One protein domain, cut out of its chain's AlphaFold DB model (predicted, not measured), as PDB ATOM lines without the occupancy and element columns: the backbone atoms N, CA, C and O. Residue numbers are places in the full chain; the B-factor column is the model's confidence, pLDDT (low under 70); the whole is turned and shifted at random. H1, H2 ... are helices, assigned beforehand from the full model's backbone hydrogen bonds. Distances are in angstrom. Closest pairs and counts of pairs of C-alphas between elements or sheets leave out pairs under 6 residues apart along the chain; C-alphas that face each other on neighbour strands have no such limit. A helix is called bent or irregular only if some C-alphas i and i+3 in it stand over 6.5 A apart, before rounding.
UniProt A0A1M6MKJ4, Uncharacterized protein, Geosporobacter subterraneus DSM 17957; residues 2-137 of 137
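What this domain is: This is residues 2 to 137 of the 137 residues of an uncharacterized protein of Geosporobacter subterraneus DSM 17957 (UniProt A0A1M6MKJ4). The longest helix, H6, runs lengthwise in a bundle with H1 and H4; H1 lies in the middle, between H4 and a slanting H3. Short H5 crosses near one end, where little H2 forms a tip. Printed are 136 residues with six named helices, H1 to H6 in chain order, and no named strand: the class is all helix. The whole is compact, with a radius of gyration of the C-alphas of 16.3 A, yet elongated, spanning 50 by 30 by 26 A.

Where its parts are: H6, residues 108 to 135, is 40.6 A long and ends with C-alpha 135 at (75.246, 11.022, 3.851). H1, residues 2 to 22, measures 30.2 A from C-alpha 2 at (77.833, 1.035, 18.337). H3, residues 33 to 54, measures 32.3 A. H4, residues 66 to 88, measures 28.7 A; it is irregular, with C-alphas 83 and 86 9.5 A apart, and has a kink of 72 degrees near residue 82. H2 is residues 25 to 28, H5 residues 92 to 101.

How they stand to each other: H6, with residues 123 to 130 alone, touches H4 at a shallow tilt of 16 degrees, opposite ways; the closest C-alphas, Ala 66 and Leu 127, are 5.8 A apart. H6 touches H5, about perpendicular at 86 degrees, closest at C-alphas 94 and 111, 5.4 A. The hub H1 touches H3 at a steep 40 degrees, closest at C-alphas 14 and 37, 4.1 A. H1 and H2 only just touch, only at the corner, closest at C-alphas 22 and 28, 5.8 A. Every O i to N i+4 pair is within hydrogen-bond range in H1, H5 and H6, against 16 of 18 in H3 and 16 of 19 in H4; H2 is too short for one.

The domain as a whole: The printed part has no cut. The link from H3 to H4 is long, 11 residues. Residues 53 to 59 and 132 to 137 stand free. Mean pLDDT of the printed part is 83.1; residues 55 to 64 and 133 to 137 are under 70.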
ATOM      1  N   ASP A   2      78.789   1.284  17.239       74.88
ATOM      2  CA  ASP A   2      77.833   1.035  18.337       74.88
ATOM      3  C   ASP A   2      78.462   0.545  19.648       74.88
ATOM      4  O   ASP A   2      77.878   0.709  20.721       74.88
ATOM      5  N   THR A   3      79.638  -0.080  19.569       79.56
ATOM      6  CA  THR A   3      80.472  -0.447  20.722       79.56
ATOM      7  C   THR A   3      81.135   0.780  21.337       79.56
ATOM      8  O   THR A   3      81.075   0.945  22.548       79.56
ATOM      9  N   PHE A   4      81.671   1.690  20.518       84.06
ATOM     10  CA  PHE A   4      82.235   2.962  20.981       84.06
ATOM     11  C   PHE A   4      81.177   3.847  21.653       84.06
ATOM     12  O   PHE A   4      81.389   4.312  22.769       84.06
ATOM     13  N   LYS A   5      79.994   4.002  21.037       85.69
ATOM     14  CA  LYS A   5      78.855   4.720  21.641       85.69
ATOM     15  C   LYS A   5      78.454   4.111  22.989       85.69
ATOM     16  O   LYS A   5      78.141   4.841  23.925       85.69
ATOM     17  N   LEU A   6      78.466   2.780  23.097       84.75
ATOM     18  CA  LEU A   6      78.179   2.086  24.351       84.75
ATOM     19  C   LEU A   6      79.248   2.380  25.409       84.75
ATOM     20  O   LEU A   6      78.897   2.837  26.490       84.75
ATOM     21  N   MET A   7      80.528   2.192  25.078       87.06
ATOM     22  CA  MET A   7      81.647   2.468  25.986       87.06
ATOM     23  C   MET A   7      81.640   3.919  26.478       87.06
ATOM     24  O   MET A   7      81.810   4.159  27.669       87.06
ATOM     25  N   TYR A   8      81.376   4.876  25.587       89.31
ATOM     26  CA  TYR A   8      81.292   6.293  25.930       89.31
ATOM     27  C   TYR A   8      80.163   6.586  26.931       89.31
ATOM     28  O   TYR A   8      80.386   7.243  27.945       89.31
ATOM     29  N   ASN A   9      78.955   6.057  26.702       89.44
ATOM     30  CA  ASN A   9      77.849   6.230  27.651       89.44
ATOM     31  C   ASN A   9      78.105   5.523  28.983       89.44
ATOM     32  O   ASN A   9      77.775   6.068  30.032       89.44
ATOM     33  N   SER A  10      78.690   4.327  28.949       89.81
ATOM     34  CA  SER A  10      79.099   3.594  30.146       89.81
ATOM     35  C   SER A  10      80.108   4.386  30.978       89.81
ATOM     36  O   SER A  10      79.986   4.443  32.199       89.81
ATOM     37  N   PHE A  11      81.057   5.053  30.321       90.75
ATOM     38  CA  PHE A  11      82.018   5.933  30.978       90.75
ATOM     39  C   PHE A  11      81.356   7.173  31.600       90.75
ATOM     40  O   PHE A  11      81.658   7.501  32.745       90.75
ATOM     41  N   LEU A  12      80.413   7.819  30.900       91.31
ATOM     42  CA  LEU A  12      79.635   8.940  31.450       91.31
ATOM     43  C   LEU A  12      78.901   8.552  32.741       91.31
ATOM     44  O   LEU A  12      78.995   9.261  33.741       91.31
ATOM     45  N   TRP A  13      78.225   7.401  32.738       90.56
ATOM     46  CA  TRP A  13      77.550   6.884  33.930       90.56
ATOM     47  C   TRP A  13      78.530   6.503  35.041       90.56
ATOM     48  O   TRP A  13      78.225   6.729  36.210       90.56
ATOM     49  N   GLY A  14      79.712   5.985  34.700       91.12
ATOM     50  CA  GLY A  14      80.775   5.719  35.670       91.12
ATOM     51  C   GLY A  14      81.281   6.984  36.359       91.12
ATOM     52  O   GLY A  14      81.393   7.008  37.583       91.12
ATOM     53  N   LEU A  15      81.509   8.058  35.598       90.12
ATOM     54  CA  LEU A  15      81.855   9.371  36.151       90.12
ATOM     55  C   LEU A  15      80.732   9.941  37.025       90.12
ATOM     56  O   LEU A  15      80.999  10.401  38.132       90.12
ATOM     57  N   GLY A  16      79.481   9.883  36.563       90.62
ATOM     58  CA  GLY A  16      78.329  10.349  37.339       90.62
ATOM     59  C   GLY A  16      78.177   9.596  38.664       90.62
ATOM     60  O   GLY A  16      78.001  10.215  39.712       90.62
ATOM     61  N   ALA A  17      78.319   8.270  38.641       89.75
ATOM     62  CA  ALA A  17      78.271   7.440  39.840       89.75
ATOM     63  C   ALA A  17      79.427   7.741  40.805       89.75
ATOM     64  O   ALA A  17      79.200   7.821  42.008       89.75
ATOM     65  N   ALA A  18      80.641   7.962  40.291       89.81
ATOM     66  CA  ALA A  18      81.783   8.353  41.113       89.81
ATOM     67  C   ALA A  18      81.560   9.712  41.800       89.81
ATOM     68  O   ALA A  18      81.895   9.872  42.968       89.81
ATOM     69  N   ILE A  19      80.931  10.671  41.116       89.50
ATOM     70  CA  ILE A  19      80.579  11.972  41.701       89.50
ATOM     71  C   ILE A  19      79.537  11.830  42.817       89.50
ATOM     72  O   ILE A  19      79.662  12.479  43.854       89.50
ATOM     73  N   ILE A  20      78.522  10.984  42.628       88.75
ATOM     74  CA  ILE A  20      77.523  10.705  43.672       88.75
ATOM     75  C   ILE A  20      78.194  10.024  44.871       88.75
ATOM     76  O   ILE A  20      77.970  10.413  46.013       88.75
ATOM     77  N   ALA A  21      79.055   9.042  44.608       86.94
ATOM     78  CA  ALA A  21      79.810   8.327  45.627       86.94
ATOM     79  C   ALA A  21      80.765   9.238  46.417       86.94
ATOM     80  O   ALA A  21      80.956   9.016  47.608       86.94
ATOM     81  N   PHE A  22      81.300  10.288  45.787       85.75
ATOM     82  CA  PHE A  22      82.149  11.289  46.440       85.75
ATOM     83  C   PHE A  22      81.420  12.113  47.504       85.75
ATOM     84  O   PHE A  22      82.046  12.583  48.440       85.75
ATOM     85  N   GLN A  23      80.098  12.259  47.420       85.44
ATOM     86  CA  GLN A  23      79.333  12.931  48.481       85.44
ATOM     87  C   GLN A  23      79.192  12.079  49.747       85.44
ATOM     88  O   GLN A  23      78.751  12.573  50.784       85.44
ATOM     89  N   ILE A  24      79.534  10.792  49.675       86.25
ATOM     90  CA  ILE A  24      79.474   9.885  50.813       86.25
ATOM     91  C   ILE A  24      80.848   9.893  51.485       86.25
ATOM     92  O   ILE A  24      81.722   9.107  51.127       86.25
ATOM     93  N   GLU A  25      81.019  10.743  52.500       78.69
ATOM     94  CA  GLU A  25      82.292  10.913  53.231       78.69
ATOM     95  C   GLU A  25      82.858   9.587  53.761       78.69
ATOM     96  O   GLU A  25      84.062   9.331  53.725       78.69
ATOM     97  N   TRP A  26      81.983   8.691  54.228       79.19
ATOM     98  CA  TRP A  26      82.390   7.369  54.704       79.19
ATOM     99  C   TRP A  26      83.062   6.530  53.609       79.19
ATOM    100  O   TRP A  26      83.992   5.774  53.888       79.19
ATOM    101  N   LEU A  27      82.593   6.667  52.368       77.56
ATOM    102  CA  LEU A  27      83.122   5.948  51.218       77.56
ATOM    103  C   LEU A  27      84.414   6.598  50.716       77.56
ATOM    104  O   LEU A  27      85.375   5.880  50.442       77.56
ATOM    105  N   GLU A  28      84.451   7.933  50.678       79.94
ATOM    106  CA  GLU A  28      85.637   8.732  50.344       79.94
ATOM    107  C   GLU A  28      86.829   8.386  51.239       79.94
ATOM    108  O   GLU A  28      87.928   8.147  50.752       79.94
ATOM    109  N   MET A  29      86.610   8.261  52.549       78.44
ATOM    110  CA  MET A  29      87.690   7.976  53.497       78.44
ATOM    111  C   MET A  29      88.195   6.524  53.478       78.44
ATOM    112  O   MET A  29      89.232   6.227  54.074       78.44
ATOM    113  N   ARG A  30      87.458   5.585  52.872       81.88
ATOM    114  CA  ARG A  30      87.755   4.140  52.954       81.88
ATOM    115  C   ARG A  30      88.207   3.529  51.639       81.88
ATOM    116  O   ARG A  30      88.828   2.467  51.659       81.88
ATOM    117  N   MET A  31      87.877   4.151  50.517       81.75
ATOM    118  CA  MET A  31      88.102   3.572  49.205       81.75
ATOM    119  C   MET A  31      88.438   4.656  48.193       81.75
ATOM    120  O   MET A  31      87.820   5.713  48.169       81.75
ATOM    121  N   ASN A  32      89.359   4.333  47.288       86.25
ATOM    122  CA  ASN A  32      89.629   5.169  46.129       86.25
ATOM    123  C   ASN A  32      88.378   5.215  45.236       86.25
ATOM    124  O   ASN A  32      88.062   4.255  44.523       86.25
ATOM    125  N   ILE A  33      87.670   6.345  45.273       88.19
ATOM    126  CA  ILE A  33      86.428   6.584  44.521       88.19
ATOM    127  C   ILE A  33      86.657   6.434  43.013       88.19
ATOM    128  O   ILE A  33      85.749   6.043  42.276       88.19
ATOM    129  N   GLY A  34      87.884   6.660  42.545       84.38
ATOM    130  CA  GLY A  34      88.288   6.460  41.161       84.38
ATOM    131  C   GLY A  34      88.000   5.063  40.610       84.38
ATOM    132  O   GLY A  34      87.719   4.927  39.420       84.38
ATOM    133  N   ILE A  35      87.987   4.036  41.468       87.81
ATOM    134  CA  ILE A  35      87.690   2.641  41.097       87.81
ATOM    135  C   ILE A  35      86.219   2.464  40.681       87.81
ATOM    136  O   ILE A  35      85.894   1.587  39.878       87.81
ATOM    137  N   ILE A  36      85.316   3.327  41.152       89.38
ATOM    138  CA  ILE A  36      83.886   3.261  40.822       89.38
ATOM    139  C   ILE A  36      83.660   3.519  39.329       89.38
ATOM    140  O   ILE A  36      82.776   2.903  38.729       89.38
ATOM    141  N   ILE A  37      84.498   4.352  38.700       89.69
ATOM    142  CA  ILE A  37      84.397   4.685  37.273       89.69
ATOM    143  C   ILE A  37      84.484   3.421  36.395       89.69
ATOM    144  O   ILE A  37      83.511   3.137  35.687       89.69
ATOM    145  N   PRO A  38      85.578   2.626  36.414       89.00
ATOM    146  CA  PRO A  38      85.664   1.415  35.604       89.00
ATOM    147  C   PRO A  38      84.661   0.341  36.039       89.00
ATOM    148  O   PRO A  38      84.117  -0.340  35.172       89.00
ATOM    149  N   VAL A  39      84.355   0.206  37.335       90.56
ATOM    150  CA  VAL A  39      83.387  -0.794  37.825       90.56
ATOM    151  C   VAL A  39      81.998  -0.552  37.230       90.56
ATOM    152  O   VAL A  39      81.413  -1.448  36.616       90.56
ATOM    153  N   VAL A  40      81.485   0.673  37.337       91.69
ATOM    154  CA  VAL A  40      80.166   1.038  36.801       91.69
ATOM    155  C   VAL A  40      80.167   1.018  35.270       91.69
ATOM    156  O   VAL A  40      79.188   0.584  34.651       91.69
ATOM    157  N   ALA A  41      81.271   1.415  34.631       89.81
ATOM    158  CA  ALA A  41      81.404   1.334  33.179       89.81
ATOM    159  C   ALA A  41      81.331  -0.119  32.674       89.81
ATOM    160  O   ALA A  41      80.613  -0.401  31.713       89.81
ATOM    161  N   VAL A  42      82.004  -1.058  33.341       90.50
ATOM    162  CA  VAL A  42      81.974  -2.484  32.985       90.50
ATOM    163  C   VAL A  42      80.584  -3.076  33.218       90.50
ATOM    164  O   VAL A  42      80.036  -3.719  32.322       90.50
ATOM    165  N   ILE A  43      79.968  -2.810  34.373       90.06
ATOM    166  CA  ILE A  43      78.617  -3.299  34.688       90.06
ATOM    167  C   ILE A  43      77.602  -2.796  33.652       90.06
ATOM    168  O   ILE A  43      76.858  -3.588  33.074       90.06
ATOM    169  N   SER A  44      77.602  -1.494  33.357       85.69
ATOM    170  CA  SER A  44      76.685  -0.909  32.368       85.69
ATOM    171  C   SER A  44      76.931  -1.445  30.954       85.69
ATOM    172  O   SER A  44      75.969  -1.723  30.230       85.69
ATOM    173  N   PHE A  45      78.192  -1.671  30.573       86.69
ATOM    174  CA  PHE A  45      78.537  -2.303  29.301       86.69
ATOM    175  C   PHE A  45      77.949  -3.716  29.208       86.69
ATOM    176  O   PHE A  45      77.273  -4.040  28.225       86.69
ATOM    177  N   PHE A  46      78.141  -4.540  30.243       86.94
ATOM    178  CA  PHE A  46      77.618  -5.904  30.277       86.94
ATOM    179  C   PHE A  46      76.090  -5.933  30.247       86.94
ATOM    180  O   PHE A  46      75.533  -6.648  29.413       86.94
ATOM    181  N   ILE A  47      75.412  -5.113  31.057       84.69
ATOM    182  CA  ILE A  47      73.943  -5.032  31.089       84.69
ATOM    183  C   ILE A  47      73.391  -4.701  29.701       84.69
ATOM    184  O   ILE A  47      72.534  -5.419  29.181       84.69
ATOM    185  N   VAL A  48      73.902  -3.653  29.050       81.62
ATOM    186  CA  VAL A  48      73.400  -3.261  27.726       81.62
ATOM    187  C   VAL A  48      73.767  -4.300  26.666       81.62
ATOM    188  O   VAL A  48      72.958  -4.575  25.777       81.62
ATOM    189  N   SER A  49      74.947  -4.919  26.756       80.44
ATOM    190  CA  SER A  49      75.338  -6.002  25.848       80.44
ATOM    191  C   SER A  49      74.417  -7.223  25.974       80.44
ATOM    192  O   SER A  49      74.029  -7.803  24.958       80.44
ATOM    193  N   LEU A  50      73.990  -7.562  27.195       82.69
ATOM    194  CA  LEU A  50      73.066  -8.657  27.468       82.69
ATOM    195  C   LEU A  50      71.669  -8.335  26.928       82.69
ATOM    196  O   LEU A  50      71.082  -9.148  26.216       82.69
ATOM    197  N   ILE A  51      71.178  -7.115  27.158       78.88
ATOM    198  CA  ILE A  51      69.887  -6.654  26.623       78.88
ATOM    199  C   ILE A  51      69.880  -6.689  25.087       78.88
ATOM    200  O   ILE A  51      68.894  -7.130  24.492       78.88
ATOM    201  N   ARG A  52      70.980  -6.280  24.436       74.31
ATOM    202  CA  ARG A  52      71.142  -6.374  22.971       74.31
ATOM    203  C   ARG A  52      71.107  -7.818  22.466       74.31
ATOM    204  O   ARG A  52      70.612  -8.049  21.368       74.31
ATOM    205  N   ARG A  53      71.632  -8.777  23.237       74.31
ATOM    206  CA  ARG A  53      71.573 -10.207  22.895       74.31
ATOM    207  C   ARG A  53      70.163 -10.779  23.068       74.31
ATOM    208  O   ARG A  53      69.733 -11.565  22.231       74.31
ATOM    209  N   MET A  54      69.437 -10.371  24.112       70.50
ATOM    210  CA  MET A  54      68.095 -10.887  24.425       70.50
ATOM    211  C   MET A  54      66.992 -10.318  23.521       70.50
ATOM    212  O   MET A  54      66.074 -11.038  23.131       70.50
ATOM    213  N   LYS A  55      67.055  -9.032  23.163       60.47
ATOM    214  CA  LYS A  55      66.119  -8.418  22.211       60.47
ATOM    215  C   LYS A  55      66.730  -8.493  20.814       60.47
ATOM    216  O   LYS A  55      67.657  -7.737  20.543       60.47
ATOM    217  N   LYS A  56      66.206  -9.364  19.929       53.84
ATOM    218  CA  LYS A  56      66.588  -9.449  18.497       53.84
ATOM    219  C   LYS A  56      66.920  -8.049  17.954       53.84
ATOM    220  O   LYS A  56      66.069  -7.160  17.954       53.84
ATOM    221  N   ALA A  57      68.175  -7.892  17.540       50.56
ATOM    222  CA  ALA A  57      69.006  -6.690  17.408       50.56
ATOM    223  C   ALA A  57      68.469  -5.447  16.644       50.56
ATOM    224  O   ALA A  57      69.222  -4.499  16.444       50.56
ATOM    225  N   GLY A  58      67.203  -5.393  16.222       47.59
ATOM    226  CA  GLY A  58      66.698  -4.369  15.293       47.59
ATOM    227  C   GLY A  58      66.289  -3.018  15.900       47.59
ATOM    228  O   GLY A  58      66.378  -2.007  15.216       47.59
ATOM    229  N   LYS A  59      65.836  -2.961  17.167       47.28
ATOM    230  CA  LYS A  59      65.310  -1.711  17.783       47.28
ATOM    231  C   LYS A  59      66.265  -1.017  18.762       47.28
ATOM    232  O   LYS A  59      66.157   0.188  18.957       47.28
ATOM    233  N   TYR A  60      67.195  -1.745  19.382       49.97
ATOM    234  CA  TYR A  60      68.094  -1.179  20.403       49.97
ATOM    235  C   TYR A  60      69.279  -0.405  19.814       49.97
ATOM    236  O   TYR A  60      69.807   0.502  20.454       49.97
ATOM    237  N   THR A  61      69.680  -0.731  18.586       51.00
ATOM    238  CA  THR A  61      70.696   0.010  17.822       51.00
ATOM    239  C   THR A  61      70.263   1.454  17.567       51.00
ATOM    240  O   THR A  61      71.081   2.362  17.666       51.00
ATOM    241  N   HIS A  62      68.963   1.695  17.375       50.38
ATOM    242  CA  HIS A  62      68.409   3.038  17.185       50.38
ATOM    243  C   HIS A  62      68.293   3.860  18.488       50.38
ATOM    244  O   HIS A  62      68.149   5.081  18.439       50.38
ATOM    245  N   PHE A  63      68.368   3.209  19.657       54.09
ATOM    246  CA  PHE A  63      68.314   3.882  20.962       54.09
ATOM    247  C   PHE A  63      69.619   4.622  21.292       54.09
ATOM    248  O   PHE A  63      69.590   5.629  21.989       54.09
ATOM    249  N   MET A  64      70.761   4.178  20.751       64.56
ATOM    250  CA  MET A  64      72.058   4.853  20.908       64.56
ATOM    251  C   MET A  64      72.344   5.799  19.739       64.56
ATOM    252  O   MET A  64      73.359   5.701  19.046       64.56
ATOM    253  N   ASN A  65      71.419   6.727  19.516       74.19
ATOM    254  CA  ASN A  65      71.623   7.820  18.573       74.19
ATOM    255  C   ASN A  65      72.506   8.915  19.192       74.19
ATOM    256  O   ASN A  65      72.578   9.021  20.420       74.19
ATOM    257  N   ALA A  66      73.129   9.770  18.384       78.56
ATOM    258  CA  ALA A  66      73.952  10.864  18.894       78.56
ATOM    259  C   ALA A  66      73.124  11.815  19.769       78.56
ATOM    260  O   ALA A  66      73.593  12.301  20.794       78.56
ATOM    261  N   LYS A  67      71.837  11.994  19.438       83.31
ATOM    262  CA  LYS A  67      70.886  12.723  20.293       83.31
ATOM    263  C   LYS A  67      70.821  12.138  21.710       83.31
ATOM    264  O   LYS A  67      70.870  12.889  22.675       83.31
ATOM    265  N   PHE A  68      70.765  10.810  21.839       84.50
ATOM    266  CA  PHE A  68      70.732  10.138  23.138       84.50
ATOM    267  C   PHE A  68      72.042  10.337  23.909       84.50
ATOM    268  O   PHE A  68      72.000  10.671  25.089       84.50
ATOM    269  N   THR A  69      73.202  10.207  23.252       86.06
ATOM    270  CA  THR A  69      74.505  10.433  23.906       86.06
ATOM    271  C   THR A  69      74.674  11.876  24.377       86.06
ATOM    272  O   THR A  69      75.190  12.098  25.470       86.06
ATOM    273  N   THR A  70      74.206  12.853  23.594       87.00
ATOM    274  CA  THR A  70      74.263  14.272  23.973       87.00
ATOM    275  C   THR A  70      73.357  14.553  25.167       87.00
ATOM    276  O   THR A  70      73.794  15.180  26.127       87.00
ATOM    277  N   VAL A  71      72.124  14.033  25.156       88.69
ATOM    278  CA  VAL A  71      71.202  14.149  26.298       88.69
ATOM    279  C   VAL A  71      71.796  13.497  27.548       88.69
ATOM    280  O   VAL A  71      71.755  14.092  28.618       88.69
ATOM    281  N   ASN A  72      72.408  12.319  27.422       90.06
ATOM    282  CA  ASN A  72      73.016  11.621  28.552       90.06
ATOM    283  C   ASN A  72      74.207  12.395  29.150       90.06
ATOM    284  O   ASN A  72      74.349  12.472  30.369       90.06
ATOM    285  N   LEU A  73      75.026  13.027  28.302       90.12
ATOM    286  CA  LEU A  73      76.098  13.920  28.746       90.12
ATOM    287  C   LEU A  73      75.544  15.138  29.495       90.12
ATOM    288  O   LEU A  73      76.052  15.475  30.561       90.12
ATOM    289  N   ILE A  74      74.484  15.764  28.976       91.12
ATOM    290  CA  ILE A  74      73.825  16.902  29.635       91.12
ATOM    291  C   ILE A  74      73.256  16.480  30.995       91.12
ATOM    292  O   ILE A  74      73.478  17.172  31.983       91.12
ATOM    293  N   ILE A  75      72.586  15.328  31.075       90.81
ATOM    294  CA  ILE A  75      72.050  14.797  32.336       90.81
ATOM    295  C   ILE A  75      73.180  14.543  33.339       90.81
ATOM    296  O   ILE A  75      73.069  14.968  34.486       90.81
ATOM    297  N   CYS A  76      74.283  13.916  32.922       88.94
ATOM    298  CA  CYS A  76      75.435  13.701  33.801       88.94
ATOM    299  C   CYS A  76      76.047  15.021  34.291       88.94
ATOM    300  O   CYS A  76      76.407  15.119  35.461       88.94
ATOM    301  N   LEU A  77      76.126  16.046  33.435       89.12
ATOM    302  CA  LEU A  77      76.582  17.379  33.841       89.12
ATOM    303  C   LEU A  77      75.627  18.030  34.843       89.12
ATOM    304  O   LEU A  77      76.090  18.587  35.834       89.12
ATOM    305  N   ILE A  78      74.314  17.933  34.627       90.25
ATOM    306  CA  ILE A  78      73.312  18.449  35.567       90.25
ATOM    307  C   ILE A  78      73.449  17.742  36.916       90.25
ATOM    308  O   ILE A  78      73.539  18.415  37.937       90.25
ATOM    309  N   ILE A  79      73.535  16.408  36.930       88.75
ATOM    310  CA  ILE A  79      73.750  15.632  38.159       88.75
ATOM    311  C   ILE A  79      75.035  16.087  38.855       88.75
ATOM    312  O   ILE A  79      75.020  16.343  40.056       88.75
ATOM    313  N   ALA A  80      76.130  16.251  38.109       87.31
ATOM    314  CA  ALA A  80      77.395  16.712  38.666       87.31
ATOM    315  C   ALA A  80      77.278  18.106  39.297       87.31
ATOM    316  O   ALA A  80      77.748  18.310  40.414       87.31
ATOM    317  N   VAL A  81      76.622  19.052  38.620       88.69
ATOM    318  CA  VAL A  81      76.402  20.412  39.134       88.69
ATOM    319  C   VAL A  81      75.492  20.402  40.361       88.69
ATOM    320  O   VAL A  81      75.789  21.101  41.324       88.69
ATOM    321  N   VAL A  82      74.419  19.608  40.361       89.31
ATOM    322  CA  VAL A  82      73.480  19.518  41.491       89.31
ATOM    323  C   VAL A  82      74.148  18.890  42.715       89.31
ATOM    324  O   VAL A  82      73.959  19.378  43.824       89.31
ATOM    325  N   MET A  83      74.948  17.840  42.527       87.94
ATOM    326  CA  MET A  83      75.627  17.156  43.631       87.94
ATOM    327  C   MET A  83      76.811  17.963  44.178       87.94
ATOM    328  O   MET A  83      76.993  18.039  45.387       87.94
ATOM    329  N   LEU A  84      77.641  18.558  43.313       86.50
ATOM    330  CA  LEU A  84      78.899  19.207  43.719       86.50
ATOM    331  C   LEU A  84      78.773  20.723  43.922       86.50
ATOM    332  O   LEU A  84      79.558  21.317  44.665       86.50
ATOM    333  N   GLY A  85      77.831  21.370  43.243       87.69
ATOM    334  CA  GLY A  85      77.797  22.821  43.094       87.69
ATOM    335  C   GLY A  85      78.880  23.359  42.144       87.69
ATOM    336  O   GLY A  85      79.839  22.676  41.775       87.69
ATOM    337  N   LEU A  86      78.747  24.632  41.757       83.62
ATOM    338  CA  LEU A  86      79.623  25.287  40.771       83.62
ATOM    339  C   LEU A  86      81.080  25.443  41.237       83.62
ATOM    340  O   LEU A  86      81.991  25.463  40.413       83.62
ATOM    341  N   ASN A  87      81.313  25.510  42.549       81.62
ATOM    342  CA  ASN A  87      82.657  25.700  43.097       81.62
ATOM    343  C   ASN A  87      83.462  24.393  43.112       81.62
ATOM    344  O   ASN A  87      84.661  24.398  42.840       81.62
ATOM    345  N   ARG A  88      82.815  23.256  43.408       84.19
ATOM    346  CA  ARG A  88      83.511  21.967  43.569       84.19
ATOM    347  C   ARG A  88      83.637  21.187  42.262       84.19
ATOM    348  O   ARG A  88      84.529  20.349  42.153       84.19
ATOM    349  N   ILE A  89      82.825  21.489  41.244       86.38
ATOM    350  CA  ILE A  89      82.900  20.812  39.934       86.38
ATOM    351  C   ILE A  89      84.250  21.011  39.229       86.38
ATOM    352  O   ILE A  89      84.667  20.168  38.441       86.38
ATOM    353  N   GLN A  90      84.960  22.097  39.543       84.81
ATOM    354  CA  GLN A  90      86.291  22.373  39.003       84.81
ATOM    355  C   GLN A  90      87.399  21.575  39.697       84.81
ATOM    356  O   GLN A  90      88.539  21.600  39.248       84.81
ATOM    357  N   VAL A  91      87.126  20.898  40.809       86.00
ATOM    358  CA  VAL A  91      88.179  20.239  41.594       86.00
ATOM    359  C   VAL A  91      87.898  18.752  41.732       86.00
ATOM    360  O   VAL A  91      88.799  17.947  41.514       86.00
ATOM    361  N   VAL A  92      86.653  18.376  42.021       87.94
ATOM    362  CA  VAL A  92      86.293  17.006  42.410       87.94
ATOM    363  C   VAL A  92      86.475  15.977  41.287       87.94
ATOM    364  O   VAL A  92      87.160  14.987  41.531       87.94
ATOM    365  N   PRO A  93      85.988  16.182  40.045       85.88
ATOM    366  CA  PRO A  93      86.228  15.220  38.966       85.88
ATOM    367  C   PRO A  93      87.726  14.995  38.698       85.88
ATOM    368  O   PRO A  93      88.168  13.862  38.520       85.88
ATOM    369  N   ALA A  94      88.530  16.065  38.734       89.62
ATOM    370  CA  ALA A  94      89.982  15.968  38.616       89.62
ATOM    371  C   ALA A  94      90.640  15.280  39.818       89.62
ATOM    372  O   ALA A  94      91.612  14.555  39.622       89.62
ATOM    373  N   ALA A  95      90.148  15.499  41.039       87.81
ATOM    374  CA  ALA A  95      90.646  14.834  42.242       87.81
ATOM    375  C   ALA A  95      90.449  13.316  42.144       87.81
ATOM    376  O   ALA A  95      91.427  12.578  42.248       87.81
ATOM    377  N   ILE A  96      89.224  12.884  41.818       89.75
ATOM    378  CA  ILE A  96      88.853  11.470  41.674       89.75
ATOM    379  C   ILE A  96      89.783  10.768  40.678       89.75
ATOM    380  O   ILE A  96      90.331   9.711  40.973       89.75
ATOM    381  N   ILE A  97      90.005  11.360  39.498       88.94
ATOM    382  CA  ILE A  97      90.847  10.736  38.466       88.94
ATOM    383  C   ILE A  97      92.334  10.774  38.833       88.94
ATOM    384  O   ILE A  97      93.058   9.817  38.561       88.94
ATOM    385  N   ARG A  98      92.814  11.852  39.464       90.62
ATOM    386  CA  ARG A  98      94.210  11.929  39.926       90.62
ATOM    387  C   ARG A  98      94.515  10.863  40.962       90.62
ATOM    388  O   ARG A  98      95.571  10.244  40.879       90.62
ATOM    389  N   GLU A  99      93.605  10.655  41.901       87.50
ATOM    390  CA  GLU A  99      93.732   9.617  42.915       87.50
ATOM    391  C   GLU A  99      93.640   8.219  42.296       87.50
ATOM    392  O   GLU A  99      94.457   7.356  42.610       87.50
ATOM    393  N   ALA A 100      92.723   8.007  41.344       86.62
ATOM    394  CA  ALA A 100      92.604   6.749  40.600       86.62
ATOM    395  C   ALA A 100      93.918   6.338  39.915       86.62
ATOM    396  O   ALA A 100      94.274   5.164  39.893       86.62
ATOM    397  N   LEU A 101      94.622   7.315  39.335       85.69
ATOM    398  CA  LEU A 101      95.840   7.097  38.554       85.69
ATOM    399  C   LEU A 101      97.129   7.217  39.383       85.69
ATOM    400  O   LEU A 101      98.213   7.011  38.844       85.69
ATOM    401  N   GLY A 102      97.042   7.598  40.661       86.69
ATOM    402  CA  GLY A 102      98.217   7.911  41.484       86.69
ATOM    403  C   GLY A 102      98.996   9.156  41.023       86.69
ATOM    404  O   GLY A 102     100.157   9.335  41.386       86.69
ATOM    405  N   LEU A 103      98.382  10.038  40.225       86.06
ATOM    406  CA  LEU A 103      99.018  11.211  39.604       86.06
ATOM    407  C   LEU A 103      98.789  12.486  40.432       86.06
ATOM    408  O   LEU A 103      98.225  13.487  39.972       86.06
ATOM    409  N   THR A 104      99.235  12.469  41.686       82.38
ATOM    410  CA  THR A 104      99.027  13.576  42.635       82.38
ATOM    411  C   THR A 104      99.862  14.823  42.322       82.38
ATOM    412  O   THR A 104      99.556  15.891  42.838       82.38
ATOM    413  N   TYR A 105     100.846  14.760  41.425       85.94
ATOM    414  CA  TYR A 105     101.675  15.915  41.047       85.94
ATOM    415  C   TYR A 105     101.048  16.814  39.962       85.94
ATOM    416  O   TYR A 105     101.468  17.956  39.776       85.94
ATOM    417  N   ILE A 106     100.043  16.325  39.228       88.12
ATOM    418  CA  ILE A 106      99.425  17.073  38.123       88.12
ATOM    419  C   ILE A 106      98.475  18.141  38.678       88.12
ATOM    420  O   ILE A 106      97.647  17.865  39.542       88.12
ATOM    421  N   LYS A 107      98.543  19.371  38.159       90.19
ATOM    422  CA  LYS A 107      97.622  20.453  38.551       90.19
ATOM    423  C   LYS A 107      96.172  20.104  38.177       90.19
ATOM    424  O   LYS A 107      95.916  19.613  37.079       90.19
ATOM    425  N   PHE A 108      95.210  20.454  39.037       88.25
ATOM    426  CA  PHE A 108      93.774  20.210  38.802       88.25
ATOM    427  C   PHE A 108      93.276  20.764  37.457       88.25
ATOM    428  O   PHE A 108      92.567  20.072  36.736       88.25
ATOM    429  N   SER A 109      93.706  21.975  37.080       88.94
ATOM    430  CA  SER A 109      93.346  22.601  35.797       88.94
ATOM    431  C   SER A 109      93.762  21.753  34.586       88.94
ATOM    432  O   SER A 109      92.979  21.588  33.654       88.94
ATOM    433  N   VAL A 110      94.953  21.147  34.635       90.44
ATOM    434  CA  VAL A 110      95.460  20.282  33.561       90.44
ATOM    435  C   VAL A 110      94.650  18.988  33.489       90.44
ATOM    436  O   VAL A 110      94.261  18.569  32.403       90.44
ATOM    437  N   MET A 111      94.329  18.379  34.636       90.69
ATOM    438  CA  MET A 111      93.495  17.172  34.661       90.69
ATOM    439  C   MET A 111      92.081  17.444  34.132       90.69
ATOM    440  O   MET A 111      91.572  16.674  33.324       90.69
ATOM    441  N   ASN A 112      91.464  18.566  34.508       91.06
ATOM    442  CA  ASN A 112      90.161  18.950  33.960       91.06
ATOM    443  C   ASN A 112      90.194  19.148  32.449       91.06
ATOM    444  O   ASN A 112      89.220  18.811  31.784       91.06
ATOM    445  N   LEU A 113      91.293  19.679  31.908       91.75
ATOM    446  CA  LEU A 113      91.465  19.820  30.467       91.75
ATOM    447  C   LEU A 113      91.530  18.451  29.779       91.75
ATOM    448  O   LEU A 113      90.916  18.267  28.730       91.75
ATOM    449  N   TYR A 114      92.198  17.463  30.379       91.44
ATOM    450  CA  TYR A 114      92.174  16.087  29.868       91.44
ATOM    451  C   TYR A 114      90.770  15.475  29.910       91.44
ATOM    452  O   TYR A 114      90.334  14.884  28.925       91.44
ATOM    453  N   ILE A 115      90.032  15.657  31.006       90.62
ATOM    454  CA  ILE A 115      88.661  15.141  31.129       90.62
ATOM    455  C   ILE A 115      87.745  15.801  30.096       90.62
ATOM    456  O   ILE A 115      87.034  15.111  29.366       90.62
ATOM    457  N   SER A 116      87.770  17.130  30.007       90.44
ATOM    458  CA  SER A 116      86.902  17.876  29.098       90.44
ATOM    459  C   SER A 116      87.232  17.584  27.637       90.44
ATOM    460  O   SER A 116      86.319  17.332  26.853       90.44
ATOM    461  N   SER A 117      88.517  17.528  27.274       90.50
ATOM    462  CA  SER A 117      88.935  17.153  25.920       90.50
ATOM    463  C   SER A 117      88.526  15.722  25.579       90.50
ATOM    464  O   SER A 117      87.963  15.514  24.507       90.50
ATOM    465  N   ALA A 118      88.692  14.752  26.484       91.12
ATOM    466  CA  ALA A 118      88.257  13.373  26.257       91.12
ATOM    467  C   ALA A 118      86.738  13.267  26.023       91.12
ATOM    468  O   ALA A 118      86.303  12.571  25.101       91.12
ATOM    469  N   LEU A 119      85.929  13.992  26.806       92.19
ATOM    470  CA  LEU A 119      84.475  14.042  26.624       92.19
ATOM    471  C   LEU A 119      84.092  14.705  25.291       92.19
ATOM    472  O   LEU A 119      83.305  14.151  24.524       92.19
ATOM    473  N   LEU A 120      84.681  15.858  24.967       92.56
ATOM    474  CA  LEU A 120      84.389  16.579  23.724       92.56
ATOM    475  C   LEU A 120      84.805  15.787  22.481       92.56
ATOM    476  O   LEU A 120      84.037  15.693  21.526       92.56
ATOM    477  N   ILE A 121      85.990  15.178  22.504       92.50
ATOM    478  CA  ILE A 121      86.504  14.353  21.408       92.50
ATOM    479  C   ILE A 121      85.630  13.103  21.234       92.50
ATOM    480  O   ILE A 121      85.253  12.769  20.109       92.50
ATOM    481  N   GLY A 122      85.251  12.441  22.333       88.31
ATOM    482  CA  GLY A 122      84.356  11.285  22.296       88.31
ATOM    483  C   GLY A 122      82.985  11.620  21.701       88.31
ATOM    484  O   GLY A 122      82.511  10.910  20.811       88.31
ATOM    485  N   LEU A 123      82.383  12.740  22.112       90.62
ATOM    486  CA  LEU A 123      81.129  13.230  21.534       90.62
ATOM    487  C   LEU A 123      81.289  13.604  20.049       90.62
ATOM    488  O   LEU A 123      80.447  13.236  19.227       90.62
ATOM    489  N   GLY A 124      82.377  14.291  19.694       88.81
ATOM    490  CA  GLY A 124      82.682  14.701  18.323       88.81
ATOM    491  C   GLY A 124      82.802  13.515  17.367       88.81
ATOM    492  O   GLY A 124      82.201  13.529  16.292       88.81
ATOM    493  N   MET A 125      83.485  12.442  17.782       88.12
ATOM    494  CA  MET A 125      83.569  11.203  16.996       88.12
ATOM    495  C   MET A 125      82.195  10.560  16.763       88.12
ATOM    496  O   MET A 125      81.920  10.057  15.670       88.12
ATOM    497  N   ILE A 126      81.320  10.582  17.774       87.69
ATOM    498  CA  ILE A 126      79.960  10.033  17.680       87.69
ATOM    499  C   ILE A 126      79.114  10.845  16.693       87.69
ATOM    500  O   ILE A 126      78.464  10.256  15.828       87.69
ATOM    501  N   LEU A 127      79.155  12.176  16.790       87.62
ATOM    502  CA  LEU A 127      78.431  13.077  15.890       87.62
ATOM    503  C   LEU A 127      78.920  12.949  14.446       87.62
ATOM    504  O   LEU A 127      78.107  12.785  13.536       87.62
ATOM    505  N   TYR A 128      80.241  12.953  14.239       87.62
ATOM    506  CA  TYR A 128      80.838  12.790  12.914       87.62
ATOM    507  C   TYR A 128      80.438  11.459  12.273       87.62
ATOM    508  O   TYR A 128      80.034  11.423  11.110       87.62
ATOM    509  N   SER A 129      80.485  10.367  13.042       84.81
ATOM    510  CA  SER A 129      80.044   9.063  12.551       84.81
ATOM    511  C   SER A 129      78.588   9.084  12.107       84.81
ATOM    512  O   SER A 129      78.269   8.425  11.123       84.81
ATOM    513  N   GLU A 130      77.712   9.775  12.836       81.31
ATOM    514  CA  GLU A 130      76.279   9.778  12.549       81.31
ATOM    515  C   GLU A 130      75.966  10.555  11.268       81.31
ATOM    516  O   GLU A 130      75.249  10.043  10.406       81.31
ATOM    517  N   ILE A 131      76.588  11.726  11.098       81.38
ATOM    518  CA  ILE A 131      76.506  12.534   9.870       81.38
ATOM    519  C   ILE A 131      76.967  11.709   8.663       81.38
ATOM    520  O   ILE A 131      76.285  11.665   7.640       81.38
ATOM    521  N   ASN A 132      78.083  10.989   8.798       76.88
ATOM    522  CA  ASN A 132      78.644  10.201   7.703       76.88
ATOM    523  C   ASN A 132      77.757   8.996   7.322       76.88
ATOM    524  O   ASN A 132      77.689   8.614   6.155       76.88
ATOM    525  N   THR A 133      77.027   8.408   8.279       68.31
ATOM    526  CA  THR A 133      75.997   7.392   7.981       68.31
ATOM    527  C   THR A 133      74.743   7.957   7.317       68.31
ATOM    528  O   THR A 133      74.113   7.237   6.549       68.31
ATOM    529  N   VAL A 134      74.372   9.212   7.594       63.22
ATOM    530  CA  VAL A 134      73.237   9.879   6.931       63.22
ATOM    531  C   VAL A 134      73.580  10.225   5.482       63.22
ATOM    532  O   VAL A 134      72.733  10.071   4.618       63.22
ATOM    533  N   HIS A 135      74.822  10.626   5.200       59.72
ATOM    534  CA  HIS A 135      75.246  11.022   3.851       59.72
ATOM    535  C   HIS A 135      75.488   9.846   2.884       59.72
ATOM    536  O   HIS A 135      75.582  10.052   1.680       59.72
ATOM    537  N   LYS A 136      75.605   8.614   3.401       56.19
ATOM    538  CA  LYS A 136      75.766   7.379   2.608       56.19
ATOM    539  C   LYS A 136      74.450   6.637   2.320       56.19
ATOM    540  O   LYS A 136      74.501   5.589   1.679       56.19
ATOM    541  N   LYS A 137      73.318   7.117   2.838       50.16
ATOM    542  CA  LYS A 137      71.976   6.580   2.572       50.16
ATOM    543  C   LYS A 137      71.278   7.409   1.508       50.16
ATOM    544  O   LYS A 137      70.521   6.785   0.739       50.16
TER     545      LYS A 137